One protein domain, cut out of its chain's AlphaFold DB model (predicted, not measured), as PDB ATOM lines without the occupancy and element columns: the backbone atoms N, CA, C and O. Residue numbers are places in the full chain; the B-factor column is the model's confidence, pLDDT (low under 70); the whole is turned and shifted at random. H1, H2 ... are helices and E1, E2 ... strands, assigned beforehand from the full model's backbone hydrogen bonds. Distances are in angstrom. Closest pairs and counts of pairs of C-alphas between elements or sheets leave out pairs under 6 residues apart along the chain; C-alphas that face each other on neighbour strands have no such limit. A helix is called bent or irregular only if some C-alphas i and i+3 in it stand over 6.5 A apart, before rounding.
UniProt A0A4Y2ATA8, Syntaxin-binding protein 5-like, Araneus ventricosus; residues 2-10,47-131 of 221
ATOM      1  N   VAL A   2       1.234 -17.468  25.873       88.31
ATOM      2  CA  VAL A   2       2.397 -16.731  26.383       88.31
ATOM      3  C   VAL A   2       3.653 -17.362  25.803       88.31
ATOM      4  O   VAL A   2       3.779 -18.582  25.842       88.31
ATOM      5  N   LEU A   3       4.531 -16.536  25.249       89.38
ATOM      6  CA  LEU A   3       5.861 -16.917  24.811       89.38
ATOM      7  C   LEU A   3       6.897 -16.280  25.719       89.38
ATOM      8  O   LEU A   3       6.909 -15.065  25.889       89.38
ATOM      9  N   GLU A   4       7.769 -17.110  26.269       88.81
ATOM     10  CA  GLU A   4       8.977 -16.694  26.967       88.81
ATOM     11  C   GLU A   4      10.098 -16.594  25.937       88.81
ATOM     12  O   GLU A   4      10.433 -17.584  25.285       88.81
ATOM     13  N   ILE A   5      10.613 -15.384  25.720       87.88
ATOM     14  CA  ILE A   5      11.584 -15.137  24.657       87.88
ATOM     15  C   ILE A   5      12.996 -15.135  25.256       87.88
ATOM     16  O   ILE A   5      13.294 -14.269  26.081       87.88
ATOM     17  N   PRO A   6      13.876 -16.064  24.842       74.88
ATOM     18  CA  PRO A   6      15.199 -16.217  25.426       74.88
ATOM     19  C   PRO A   6      16.132 -15.119  24.904       74.88
ATOM     20  O   PRO A   6      16.842 -15.307  23.922       74.88
ATOM     21  N   VAL A   7      16.111 -13.943  25.528       71.50
ATOM     22  CA  VAL A   7      17.123 -12.901  25.300       71.50
ATOM     23  C   VAL A   7      18.071 -12.923  26.489       71.50
ATOM     24  O   VAL A   7      17.708 -12.531  27.596       71.50
ATOM     25  N   PHE A   8      19.271 -13.447  26.277       66.69
ATOM     26  CA  PHE A   8      20.293 -13.502  27.312       66.69
ATOM     27  C   PHE A   8      21.087 -12.203  27.309       66.69
ATOM     28  O   PHE A   8      21.491 -11.717  26.255       66.69
ATOM     29  N   TYR A   9      21.307 -11.664  28.499       65.81
ATOM     30  CA  TYR A   9      22.263 -10.598  28.733       65.81
ATOM     31  C   TYR A   9      23.404 -11.199  29.547       65.81
ATOM     32  O   TYR A   9      23.149 -11.794  30.599       65.81
ATOM     33  N   GLU A  10      24.635 -11.086  29.057       56.59
ATOM     34  CA  GLU A  10      25.803 -11.282  29.907       56.59
ATOM     35  C   GLU A  10      25.975  -9.999  30.711       56.59
ATOM     36  O   GLU A  10      26.306  -8.945  30.174       56.59
ATOM     37  N   CYS A  47      17.859 -15.055  35.023       57.78
ATOM     38  CA  CYS A  47      17.032 -14.538  33.948       57.78
ATOM     39  C   CYS A  47      15.602 -15.028  34.206       57.78
ATOM     40  O   CYS A  47      15.285 -16.203  34.026       57.78
ATOM     41  N   GLY A  48      14.771 -14.155  34.769       69.88
ATOM     42  CA  GLY A  48      13.378 -14.439  35.093       69.88
ATOM     43  C   GLY A  48      12.466 -13.587  34.229       69.88
ATOM     44  O   GLY A  48      12.836 -12.485  33.852       69.88
ATOM     45  N   TYR A  49      11.262 -14.057  33.933       75.56
ATOM     46  CA  TYR A  49      10.241 -13.239  33.274       75.56
ATOM     47  C   TYR A  49       9.357 -12.565  34.326       75.56
ATOM     48  O   TYR A  49       9.139 -13.132  35.400       75.56
ATOM     49  N   ILE A  50       8.811 -11.374  34.036       75.94
ATOM     50  CA  ILE A  50       7.792 -10.780  34.917       75.94
ATOM     51  C   ILE A  50       6.584 -11.720  34.926       75.94
ATOM     52  O   ILE A  50       5.996 -11.939  33.859       75.94
ATOM     53  N   PRO A  51       6.160 -12.238  36.098       67.62
ATOM     54  CA  PRO A  51       4.996 -13.104  36.186       67.62
ATOM     55  C   PRO A  51       3.739 -12.351  35.735       67.62
ATOM     56  O   PRO A  51       3.132 -11.589  36.490       67.62
ATOM     57  N   THR A  52       3.336 -12.558  34.485       73.56
ATOM     58  CA  THR A  52       2.157 -11.913  33.907       73.56
ATOM     59  C   THR A  52       0.986 -12.881  33.983       73.56
ATOM     60  O   THR A  52       0.995 -13.943  33.360       73.56
ATOM     61  N   LYS A  53      -0.051 -12.525  34.747       79.38
ATOM     62  CA  LYS A  53      -1.276 -13.331  34.838       79.38
ATOM     63  C   LYS A  53      -2.072 -13.209  33.541       79.38
ATOM     64  O   LYS A  53      -2.877 -12.296  33.380       79.38
ATOM     65  N   VAL A  54      -1.864 -14.143  32.622       79.56
ATOM     66  CA  VAL A  54      -2.646 -14.227  31.385       79.56
ATOM     67  C   VAL A  54      -3.838 -15.151  31.599       79.56
ATOM     68  O   VAL A  54      -3.698 -16.291  32.040       79.56
ATOM     69  N   LYS A  55      -5.038 -14.657  31.286       80.00
ATOM     70  CA  LYS A  55      -6.257 -15.464  31.355       80.00
ATOM     71  C   LYS A  55      -6.238 -16.493  30.224       80.00
ATOM     72  O   LYS A  55      -6.289 -16.124  29.053       80.00
ATOM     73  N   SER A  56      -6.141 -17.768  30.584       71.88
ATOM     74  CA  SER A  56      -6.193 -18.883  29.636       71.88
ATOM     75  C   SER A  56      -7.640 -19.300  29.334       71.88
ATOM     76  O   SER A  56      -8.548 -19.029  30.123       71.88
ATOM     77  N   GLY A  57      -7.847 -19.969  28.196       74.50
ATOM     78  CA  GLY A  57      -9.130 -20.543  27.778       74.50
ATOM     79  C   GLY A  57      -9.940 -19.699  26.787       74.50
ATOM     80  O   GLY A  57      -9.557 -18.595  26.396       74.50
ATOM     81  N   VAL A  58     -11.081 -20.252  26.361       73.44
ATOM     82  CA  VAL A  58     -12.006 -19.604  25.420       73.44
ATOM     83  C   VAL A  58     -12.689 -18.434  26.124       73.44
ATOM     84  O   VAL A  58     -13.614 -18.605  26.917       73.44
ATOM     85  N   LEU A  59     -12.209 -17.225  25.847       80.25
ATOM     86  CA  LEU A  59     -12.799 -15.996  26.352       80.25
ATOM     87  C   LEU A  59     -13.748 -15.418  25.304       80.25
ATOM     88  O   LEU A  59     -13.343 -15.208  24.162       80.25
ATOM     89  N   LYS A  60     -14.992 -15.110  25.691       86.25
ATOM     90  CA  LYS A  60     -15.866 -14.278  24.854       86.25
ATOM     91  C   LYS A  60     -15.235 -12.890  24.757       86.25
ATOM     92  O   LYS A  60     -15.172 -12.171  25.751       86.25
ATOM     93  N   LYS A  61     -14.730 -12.552  23.576       84.81
ATOM     94  CA  LYS A  61     -14.124 -11.256  23.277       84.81
ATOM     95  C   LYS A  61     -15.072 -10.471  22.369       84.81
ATOM     96  O   LYS A  61     -15.646 -11.035  21.440       84.81
ATOM     97  N   ASN A  62     -15.247  -9.183  22.657       91.25
ATOM     98  CA  ASN A  62     -16.031  -8.287  21.805       91.25
ATOM     99  C   ASN A  62     -15.343  -8.110  20.436       91.25
ATOM    100  O   ASN A  62     -14.123  -8.299  20.349       91.25
ATOM    101  N   PRO A  63     -16.078  -7.732  19.375       92.19
ATOM    102  CA  PRO A  63     -15.472  -7.387  18.091       92.19
ATOM    103  C   PRO A  63     -14.386  -6.310  18.247       92.19
ATOM    104  O   PRO A  63     -14.561  -5.368  19.019       92.19
ATOM    105  N   GLY A  64     -13.271  -6.456  17.526       93.69
ATOM    106  CA  GLY A  64     -12.135  -5.527  17.570       93.69
ATOM    107  C   GLY A  64     -10.782  -6.237  17.637       93.69
ATOM    108  O   GLY A  64     -10.680  -7.429  17.351       93.69
ATOM    109  N   PHE A  65      -9.739  -5.500  18.029       90.44
ATOM    110  CA  PHE A  65      -8.392  -6.046  18.192       90.44
ATOM    111  C   PHE A  65      -8.311  -6.940  19.426       90.44
ATOM    112  O   PHE A  65      -8.505  -6.503  20.561       90.44
ATOM    113  N   GLN A  66      -8.013  -8.211  19.192       90.00
ATOM    114  CA  GLN A  66      -7.944  -9.227  20.225       90.00
ATOM    115  C   GLN A  66      -6.532  -9.791  20.275       90.00
ATOM    116  O   GLN A  66      -6.118 -10.504  19.369       90.00
ATOM    117  N   ALA A  67      -5.807  -9.522  21.361       88.06
ATOM    118  CA  ALA A  67      -4.499 -10.130  21.559       88.06
ATOM    119  C   ALA A  67      -4.634 -11.661  21.625       88.06
ATOM    120  O   ALA A  67      -5.439 -12.201  22.399       88.06
ATOM    121  N   GLU A  68      -3.856 -12.353  20.799       87.19
ATOM    122  CA  GLU A  68      -3.796 -13.817  20.751       87.19
ATOM    123  C   GLU A  68      -2.494 -14.359  21.360       87.19
ATOM    124  O   GLU A  68      -2.473 -15.445  21.957       87.19
ATOM    125  N   ILE A  69      -1.432 -13.560  21.294       89.81
ATOM    126  CA  ILE A  69      -0.092 -13.884  21.764       89.81
ATOM    127  C   ILE A  69       0.437 -12.786  22.691       89.81
ATOM    128  O   ILE A  69       0.107 -11.612  22.533       89.81
ATOM    129  N   VAL A  70       1.226 -13.191  23.683       90.56
ATOM    130  CA  VAL A  70       1.953 -12.315  24.602       90.56
ATOM    131  C   VAL A  70       3.404 -12.769  24.593       90.56
ATOM    132  O   VAL A  70       3.678 -13.889  25.014       90.56
ATOM    133  N   CYS A  71       4.311 -11.922  24.118       90.50
ATOM    134  CA  CYS A  71       5.748 -12.176  24.163       90.50
ATOM    135  C   CYS A  71       6.318 -11.528  25.428       90.50
ATOM    136  O   CYS A  71       6.239 -10.310  25.589       90.50
ATOM    137  N   LEU A  72       6.842 -12.339  26.342       88.38
ATOM    138  CA  LEU A  72       7.505 -11.882  27.553       88.38
ATOM    139  C   LEU A  72       8.988 -11.699  27.262       88.38
ATOM    140  O   LEU A  72       9.692 -12.655  26.932       88.38
ATOM    141  N   ALA A  73       9.446 -10.461  27.410       79.44
ATOM    142  CA  ALA A  73      10.863 -10.164  27.468       79.44
ATOM    143  C   ALA A  73      11.408 -10.530  28.863       79.44
ATOM    144  O   ALA A  73      10.687 -10.384  29.862       79.44
ATOM    145  N   PRO A  74      12.653 -11.015  28.950       75.75
ATOM    146  CA  PRO A  74      13.269 -11.345  30.225       75.75
ATOM    147  C   PRO A  74      13.496 -10.096  31.088       75.75
ATOM    148  O   PRO A  74      13.593  -8.969  30.606       75.75
ATOM    149  N   VAL A  75      13.548 -10.291  32.401       72.00
ATOM    150  CA  VAL A  75      13.896  -9.263  33.382       72.00
ATOM    151  C   VAL A  75      15.375  -9.379  33.667       72.00
ATOM    152  O   VAL A  75      15.848 -10.410  34.151       72.00
ATOM    153  N   ILE A  76      16.085  -8.287  33.421       64.56
ATOM    154  CA  ILE A  76      17.496  -8.158  33.752       64.56
ATOM    155  C   ILE A  76      17.589  -7.460  35.115       64.56
ATOM    156  O   ILE A  76      16.814  -6.553  35.422       64.56
ATOM    157  N   ASN A  77      18.503  -7.930  35.969       60.69
ATOM    158  CA  ASN A  77      18.873  -7.305  37.246       60.69
ATOM    159  C   ASN A  77      17.696  -6.943  38.166       60.69
ATOM    160  O   ASN A  77      17.654  -5.856  38.733       60.69
ATOM    161  N   LYS A  78      16.755  -7.885  38.341       58.56
ATOM    162  CA  LYS A  78      15.712  -7.845  39.379       58.56
ATOM    163  C   LYS A  78      15.052  -6.459  39.527       58.56
ATOM    164  O   LYS A  78      15.146  -5.929  40.626       58.56
ATOM    165  N   ASN A  79      14.448  -5.865  38.479       55.56
ATOM    166  CA  ASN A  79      13.206  -5.052  38.604       55.56
ATOM    167  C   ASN A  79      12.755  -4.269  37.355       55.56
ATOM    168  O   ASN A  79      11.603  -3.829  37.350       55.56
ATOM    169  N   THR A  80      13.567  -4.099  36.306       65.31
ATOM    170  CA  THR A  80      13.126  -3.332  35.122       65.31
ATOM    171  C   THR A  80      12.856  -4.267  33.941       65.31
ATOM    172  O   THR A  80      13.769  -4.969  33.506       65.31
ATOM    173  N   PRO A  81      11.616  -4.330  33.419       69.00
ATOM    174  CA  PRO A  81      11.358  -5.029  32.167       69.00
ATOM    175  C   PRO A  81      12.151  -4.387  31.031       69.00
ATOM    176  O   PRO A  81      12.160  -3.164  30.907       69.00
ATOM    177  N   LEU A  82      12.756  -5.222  30.183       78.69
ATOM    178  CA  LEU A  82      13.392  -4.789  28.941       78.69
ATOM    179  C   LEU A  82      12.458  -3.880  28.134       78.69
ATOM    180  O   LEU A  82      11.316  -4.243  27.828       78.69
ATOM    181  N   HIS A  83      12.954  -2.697  27.774       84.19
ATOM    182  CA  HIS A  83      12.208  -1.751  26.959       84.19
ATOM    183  C   HIS A  83      12.287  -2.139  25.483       84.19
ATOM    184  O   HIS A  83      13.368  -2.295  24.917       84.19
ATOM    185  N   ILE A  84      11.124  -2.256  24.843       90.19
ATOM    186  CA  ILE A  84      11.042  -2.449  23.395       90.19
ATOM    187  C   ILE A  84      11.306  -1.105  22.717       90.19
ATOM    188  O   ILE A  84      10.557  -0.149  22.919       90.19
ATOM    189  N   THR A  85      12.369  -1.029  21.923       93.19
ATOM    190  CA  THR A  85      12.828   0.190  21.239       93.19
ATOM    191  C   THR A  85      12.431   0.220  19.767       93.19
ATOM    192  O   THR A  85      12.252   1.297  19.201       93.19
ATOM    193  N   ALA A  86      12.250  -0.947  19.148       94.50
ATOM    194  CA  ALA A  86      11.844  -1.085  17.755       94.50
ATOM    195  C   ALA A  86      10.902  -2.279  17.579       94.50
ATOM    196  O   ALA A  86      11.024  -3.284  18.279       94.50
ATOM    197  N   LEU A  87       9.969  -2.182  16.630       95.88
ATOM    198  CA  LEU A  87       9.043  -3.259  16.292       95.88
ATOM    199  C   LEU A  87       8.641  -3.167  14.819       95.88
ATOM    200  O   LEU A  87       8.334  -2.087  14.321       95.88
ATOM    201  N   THR A  88       8.607  -4.309  14.141       97.31
ATOM    202  CA  THR A  88       8.102  -4.451  12.775       97.31
ATOM    203  C   THR A  88       7.295  -5.739  12.629       97.31
ATOM    204  O   THR A  88       7.476  -6.699  13.381       97.31
ATOM    205  N   ILE A  89       6.368  -5.747  11.671       96.25
ATOM    206  CA  ILE A  89       5.441  -6.851  11.423       96.25
ATOM    207  C   ILE A  89       5.383  -7.113   9.921       96.25
ATOM    208  O   ILE A  89       5.047  -6.221   9.145       96.25
ATOM    209  N   ASN A  90       5.620  -8.361   9.525       96.56
ATOM    210  CA  ASN A  90       5.283  -8.859   8.201       96.56
ATOM    211  C   ASN A  90       4.057  -9.773   8.311       96.56
ATOM    212  O   ASN A  90       4.168 -10.959   8.617       96.56
ATOM    213  N   ALA A  91       2.881  -9.207   8.042       94.69
ATOM    214  CA  ALA A  91       1.611  -9.924   8.144       94.69
ATOM    215  C   ALA A  91       1.415 -10.989   7.050       94.69
ATOM    216  O   ALA A  91       0.622 -11.904   7.245       94.69
ATOM    217  N   THR A  92       2.131 -10.891   5.924       96.12
ATOM    218  CA  THR A  92       2.032 -11.872   4.831       96.12
ATOM    219  C   THR A  92       2.719 -13.176   5.215       96.12
ATOM    220  O   THR A  92       2.171 -14.250   5.002       96.12
ATOM    221  N   ILE A  93       3.909 -13.072   5.808       96.00
ATOM    222  CA  ILE A  93       4.690 -14.233   6.258       96.00
ATOM    223  C   ILE A  93       4.243 -14.678   7.657       96.00
ATOM    224  O   ILE A  93       4.403 -15.835   8.026       96.00
ATOM    225  N   GLY A  94       3.644 -13.772   8.434       95.94
ATOM    226  CA  GLY A  94       3.259 -14.049   9.810       95.94
ATOM    227  C   GLY A  94       4.445 -13.975  10.767       95.94
ATOM    228  O   GLY A  94       4.517 -14.749  11.716       95.94
ATOM    229  N   LEU A  95       5.365 -13.035  10.535       96.75
ATOM    230  CA  LEU A  95       6.498 -12.772  11.421       96.75
ATOM    231  C   LEU A  95       6.364 -11.399  12.072       96.75
ATOM    232  O   LEU A  95       5.968 -10.421  11.434       96.75
ATOM    233  N   ILE A  96       6.762 -11.317  13.334       96.81
ATOM    234  CA  ILE A  96       7.035 -10.057  14.018       96.81
ATOM    235  C   ILE A  96       8.492 -10.055  14.453       96.81
ATOM    236  O   ILE A  96       9.017 -11.081  14.886       96.81
ATOM    237  N   ALA A  97       9.137  -8.903  14.357       95.75
ATOM    238  CA  ALA A  97      10.453  -8.694  14.930       95.75
ATOM    239  C   ALA A  97      10.396  -7.492  15.862       95.75
ATOM    240  O   ALA A  97       9.784  -6.472  15.540       95.75
ATOM    241  N   TYR A  98      11.016  -7.612  17.025       95.00
ATOM    242  CA  TYR A  98      11.124  -6.514  17.971       95.00
ATOM    243  C   TYR A  98      12.529  -6.460  18.558       95.00
ATOM    244  O   TYR A  98      13.184  -7.486  18.736       95.00
ATOM    245  N   GLY A  99      12.989  -5.248  18.833       92.75
ATOM    246  CA  GLY A  99      14.307  -4.955  19.378       92.75
ATOM    247  C   GLY A  99      14.211  -4.232  20.714       92.75
ATOM    248  O   GLY A  99      13.227  -3.552  21.004       92.75
ATOM    249  N   SER A 100      15.253  -4.390  21.510       88.75
ATOM    250  CA  SER A 100      15.522  -3.703  22.768       88.75
ATOM    251  C   SER A 100      16.983  -3.250  22.780       88.75
ATOM    252  O   SER A 100      17.732  -3.512  21.839       88.75
ATOM    253  N   GLU A 101      17.404  -2.596  23.854       85.19
ATOM    254  CA  GLU A 101      18.812  -2.243  24.072       85.19
ATOM    255  C   GLU A 101      19.746  -3.458  24.203       85.19
ATOM    256  O   GLU A 101      20.924  -3.344  23.890       85.19
ATOM    257  N   CYS A 102      19.225  -4.627  24.595       83.44
ATOM    258  CA  CYS A 102      20.024  -5.839  24.810       83.44
ATOM    259  C   CYS A 102      20.025  -6.807  23.621       83.44
ATOM    260  O   CYS A 102      20.728  -7.814  23.653       83.44
ATOM    261  N   GLY A 103      19.231  -6.546  22.582       88.94
ATOM    262  CA  GLY A 103      19.115  -7.448  21.440       88.94
ATOM    263  C   GLY A 103      17.743  -7.420  20.789       88.94
ATOM    264  O   GLY A 103      16.910  -6.558  21.080       88.94
ATOM    265  N   LEU A 104      17.498  -8.387  19.911       92.88
ATOM    266  CA  LEU A 104      16.261  -8.504  19.148       92.88
ATOM    267  C   LEU A 104      15.730  -9.936  19.122       92.88
ATOM    268  O   LEU A 104      16.466 -10.900  19.336       92.88
ATOM    269  N   ALA A 105      14.442 -10.069  18.828       93.88
ATOM    270  CA  ALA A 105      13.780 -11.350  18.655       93.88
ATOM    271  C   ALA A 105      12.854 -11.345  17.440       93.88
ATOM    272  O   ALA A 105      12.200 -10.344  17.141       93.88
ATOM    273  N   ILE A 106      12.779 -12.497  16.777       95.75
ATOM    274  CA  ILE A 106      11.891 -12.800  15.658       95.75
ATOM    275  C   ILE A 106      10.920 -13.885  16.118       95.75
ATOM    276  O   ILE A 106      11.325 -14.941  16.612       95.75
ATOM    277  N   VAL A 107       9.627 -13.622  15.967       96.00
ATOM    278  CA  VAL A 107       8.541 -14.494  16.417       96.00
ATOM    279  C   VAL A 107       7.616 -14.788  15.244       96.00
ATOM    280  O   VAL A 107       7.140 -13.872  14.576       96.00
ATOM    281  N   ASP A 108       7.334 -16.068  15.028       96.19
ATOM    282  CA  ASP A 108       6.270 -16.518  14.137       96.19
ATOM    283  C   ASP A 108       4.942 -16.428  14.895       96.19
ATOM    284  O   ASP A 108       4.733 -17.105  15.907       96.19
ATOM    285  N   ILE A 109       4.048 -15.552  14.432       95.12
ATOM    286  CA  ILE A 109       2.746 -15.312  15.068       95.12
ATOM    287  C   ILE A 109       1.684 -16.342  14.673       95.12
ATOM    288  O   ILE A 109       0.677 -16.454  15.371       95.12
ATOM    289  N   ILE A 110       1.908 -17.114  13.607       94.50
ATOM    290  CA  ILE A 110       1.009 -18.179  13.154       94.50
ATOM    291  C   ILE A 110       1.279 -19.451  13.957       94.50
ATOM    292  O   ILE A 110       0.368 -20.005  14.575       94.50
ATOM    293  N   GLN A 111       2.542 -19.878  14.005       94.25
ATOM    294  CA  GLN A 111       2.990 -21.035  14.784       94.25
ATOM    295  C   GLN A 111       3.127 -20.721  16.273       94.25
ATOM    296  O   GLN A 111       3.177 -21.636  17.094       94.25
ATOM    297  N   LYS A 112       3.139 -19.428  16.624       93.00
ATOM    298  CA  LYS A 112       3.311 -18.923  17.986       93.00
ATOM    299  C   LYS A 112       4.612 -19.464  18.570       93.00
ATOM    300  O   LYS A 112       4.602 -20.107  19.609       93.00
ATOM    301  N   CYS A 113       5.736 -19.221  17.909       93.00
ATOM    302  CA  CYS A 113       7.045 -19.656  18.389       93.00
ATOM    303  C   CYS A 113       8.097 -18.563  18.196       93.00
ATOM    304  O   CYS A 113       7.989 -17.714  17.312       93.00
ATOM    305  N   CYS A 114       9.124 -18.572  19.045       93.56
ATOM    306  CA  CYS A 114      10.314 -17.770  18.799       93.56
ATOM    307  C   CYS A 114      11.150 -18.468  17.723       93.56
ATOM    308  O   CYS A 114      11.548 -19.619  17.897       93.56
ATOM    309  N   VAL A 115      11.385 -17.776  16.610       95.06
ATOM    310  CA  VAL A 115      12.185 -18.279  15.487       95.06
ATOM    311  C   VAL A 115      13.668 -18.082  15.781       95.06
ATOM    312  O   VAL A 115      14.468 -19.005  15.612       95.06
ATOM    313  N   ALA A 116      14.013 -16.877  16.239       92.44
ATOM    314  CA  ALA A 116      15.369 -16.477  16.574       92.44
ATOM    315  C   ALA A 116      15.363 -15.388  17.652       92.44
ATOM    316  O   ALA A 116      14.479 -14.529  17.679       92.44
ATOM    317  N   SER A 117      16.386 -15.393  18.492       91.94
ATOM    318  CA  SER A 117      16.736 -14.298  19.389       91.94
ATOM    319  C   SER A 117      18.247 -14.109  19.334       91.94
ATOM    320  O   SER A 117      18.991 -15.081  19.232       91.94
ATOM    321  N   MET A 118      18.687 -12.857  19.326       90.50
ATOM    322  CA  MET A 118      20.101 -12.491  19.245       90.50
ATOM    323  C   MET A 118      20.350 -11.352  20.221       90.50
ATOM    324  O   MET A 118      19.563 -10.397  20.258       90.50
ATOM    325  N   ASN A 119      21.413 -11.451  21.012       88.19
ATOM    326  CA  ASN A 119      21.837 -10.353  21.872       88.19
ATOM    327  C   ASN A 119      22.724  -9.366  21.080       88.19
ATOM    328  O   ASN A 119      23.102  -9.612  19.932       88.19
ATOM    329  N   THR A 120      23.032  -8.210  21.663       86.62
ATOM    330  CA  THR A 120      23.919  -7.232  21.011       86.62
ATOM    331  C   THR A 120      25.342  -7.755  20.815       86.62
ATOM    332  O   THR A 120      25.969  -7.394  19.821       86.62
ATOM    333  N   ALA A 121      25.823  -8.648  21.682       83.44
ATOM    334  CA  ALA A 121      27.134  -9.277  21.550       83.44
ATOM    335  C   ALA A 121      27.215 -10.207  20.324       83.44
ATOM    336  O   ALA A 121      28.217 -10.196  19.616       83.44
ATOM    337  N   ASP A 122      26.150 -10.942  20.006       86.94
ATOM    338  CA  ASP A 122      26.051 -11.828  18.844       86.94
ATOM    339  C   ASP A 122      26.023 -11.013  17.545       86.94
ATOM    340  O   ASP A 122      26.581 -11.417  16.526       86.94
ATOM    341  N   LEU A 123      25.374  -9.843  17.582       85.94
ATOM    342  CA  LEU A 123      25.198  -8.964  16.425       85.94
ATOM    343  C   LEU A 123      26.429  -8.096  16.141       85.94
ATOM    344  O   LEU A 123      26.800  -7.907  14.982       85.94
ATOM    345  N   TYR A 124      27.039  -7.530  17.184       84.31
ATOM    346  CA  TYR A 124      28.124  -6.555  17.060       84.31
ATOM    347  C   TYR A 124      29.501  -7.120  17.439       84.31
ATOM    348  O   TYR A 124      30.518  -6.492  17.123       84.31
ATOM    349  N   GLY A 125      29.574  -8.287  18.084       84.56
ATOM    350  CA  GLY A 125      30.818  -8.889  18.569       84.56
ATOM    351  C   GLY A 125      31.611  -7.923  19.450       84.56
ATOM    352  O   GLY A 125      31.056  -7.161  20.235       84.56
ATOM    353  N   SER A 126      32.923  -7.836  19.211       77.38
ATOM    354  CA  SER A 126      33.819  -6.873  19.878       77.38
ATOM    355  C   SER A 126      33.514  -5.395  19.575       77.38
ATOM    356  O   SER A 126      34.226  -4.487  20.027       77.38
ATOM    357  N   SER A 127      32.527  -5.124  18.718       80.44
ATOM    358  CA  SER A 127      32.046  -3.779  18.428       80.44
ATOM    359  C   SER A 127      30.805  -3.374  19.200       80.44
ATOM    360  O   SER A 127      30.363  -2.241  19.008       80.44
ATOM    361  N   ASP A 128      30.300  -4.232  20.087       79.69
ATOM    362  CA  ASP A 128      29.196  -3.884  20.970       79.69
ATOM    363  C   ASP A 128      29.555  -2.629  21.802       79.69
ATOM    364  O   ASP A 128      30.558  -2.628  22.530       79.69
ATOM    365  N   PRO A 129      28.783  -1.529  21.691       71.50
ATOM    366  CA  PRO A 129      28.966  -0.337  22.513       71.50
ATOM    367  C   PRO A 129      28.945  -0.623  24.017       71.50
ATOM    368  O   PRO A 129      29.605   0.101  24.762       71.50
ATOM    369  N   TYR A 130      28.217  -1.656  24.448       70.31
ATOM    370  CA  TYR A 130      28.060  -2.018  25.853       70.31
ATOM    371  C   TYR A 130      29.226  -2.848  26.403       70.31
ATOM    372  O   TYR A 130      29.484  -2.778  27.597       70.31
ATOM    373  N   GLN A 131      29.990  -3.544  25.553       67.75
ATOM    374  CA  GLN A 131      31.192  -4.291  25.968       67.75
ATOM    375  C   GLN A 131      32.462  -3.429  26.011       67.75
ATOM    376  O   GLN A 131      33.525  -3.850  26.471       67.75
TER     377      GLN A 131
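This is residues 2 to 10 and 47 to 131 of the 221 residues of the protein "Syntaxin-binding protein 5-like" of Araneus ventricosus (UniProt A0A4Y2ATA8). Picture a twisted sheet of four antiparallel strands, E4 to E7, with the short strands E1, E2 and E3 set loosely over one of its faces. The short helix H1 continues from the end of E7, and residues 57 to 67 stick out as a free loop. The printed part has 94 residues, with seven named strands followed by one named helix. The large sheet has the order E4, E5, E6, E7, while E1 and E2 form a parallel pair; the class is mostly strand, though under half of the residues are in named elements. The whole is only just loose, close to compact, with a radius of gyration of the C-alphas of 14.9 A and spans of 50 by 33 by 19 A.

Begin at E1, residues 2 to 4, whose parallel neighbour is E2, residues 70 to 72; N 3 and O 70 are 2.8 A apart, within hydrogen-bond range. E2 runs on into E3, residues 74 to 76, at 29 degrees; E3 pairs with no named strand, but residues 48 to 49 pair with its residues 74 to 75. Next look for E4, residues 84 to 90, E5, residues 95 to 100, E6, residues 103 to 108, and E7, residues 113 to 119: a meander, each strand the antiparallel neighbour of the one before, in three hairpins. Check N 88 and O 97 at 2.8 A, N 98 and O 105 at 3.0 A, and N 106 and O 116 at 2.8 A, each within hydrogen-bond range. The closest C-alphas of E1 and E7, those of Leu 3 and Cys 113, are 7.1 A apart. E2 is apart from E4, E5, E6 and E7. H1, residues 120 to 127, only grazes the sheet with its residues 120 to 125; 2 of its 4 O i to N i+4 pairs are within hydrogen-bond range.

Find C-alpha 2 at (2.397, -16.731, 26.383), where E1 begins. Find C-alpha 84 at (11.042, -2.449, 23.395); from there E4 runs 17.5 A to C-alpha 90. E5 measures 17.1 A, E6 17.3 A and E7 17.8 A. H1 ends at C-alpha 127, (32.046, -3.779, 18.428), after 9.2 A; it is irregular, with C-alphas 123 and 126 at 9.5 A.

The two C-alphas farthest apart, those of Lys 60 and Ser 126, are 50.5 A apart. Residues 11 to 46 are not printed, and C-alphas 10 and 47 are 10.2 A apart across the cut. Of the links printed whole, none is long; E3 to E4 is short and the others are tight. The model's pLDDT is under 70 at residues 8 to 10, 47 to 48, 51, 76 to 81 and 131.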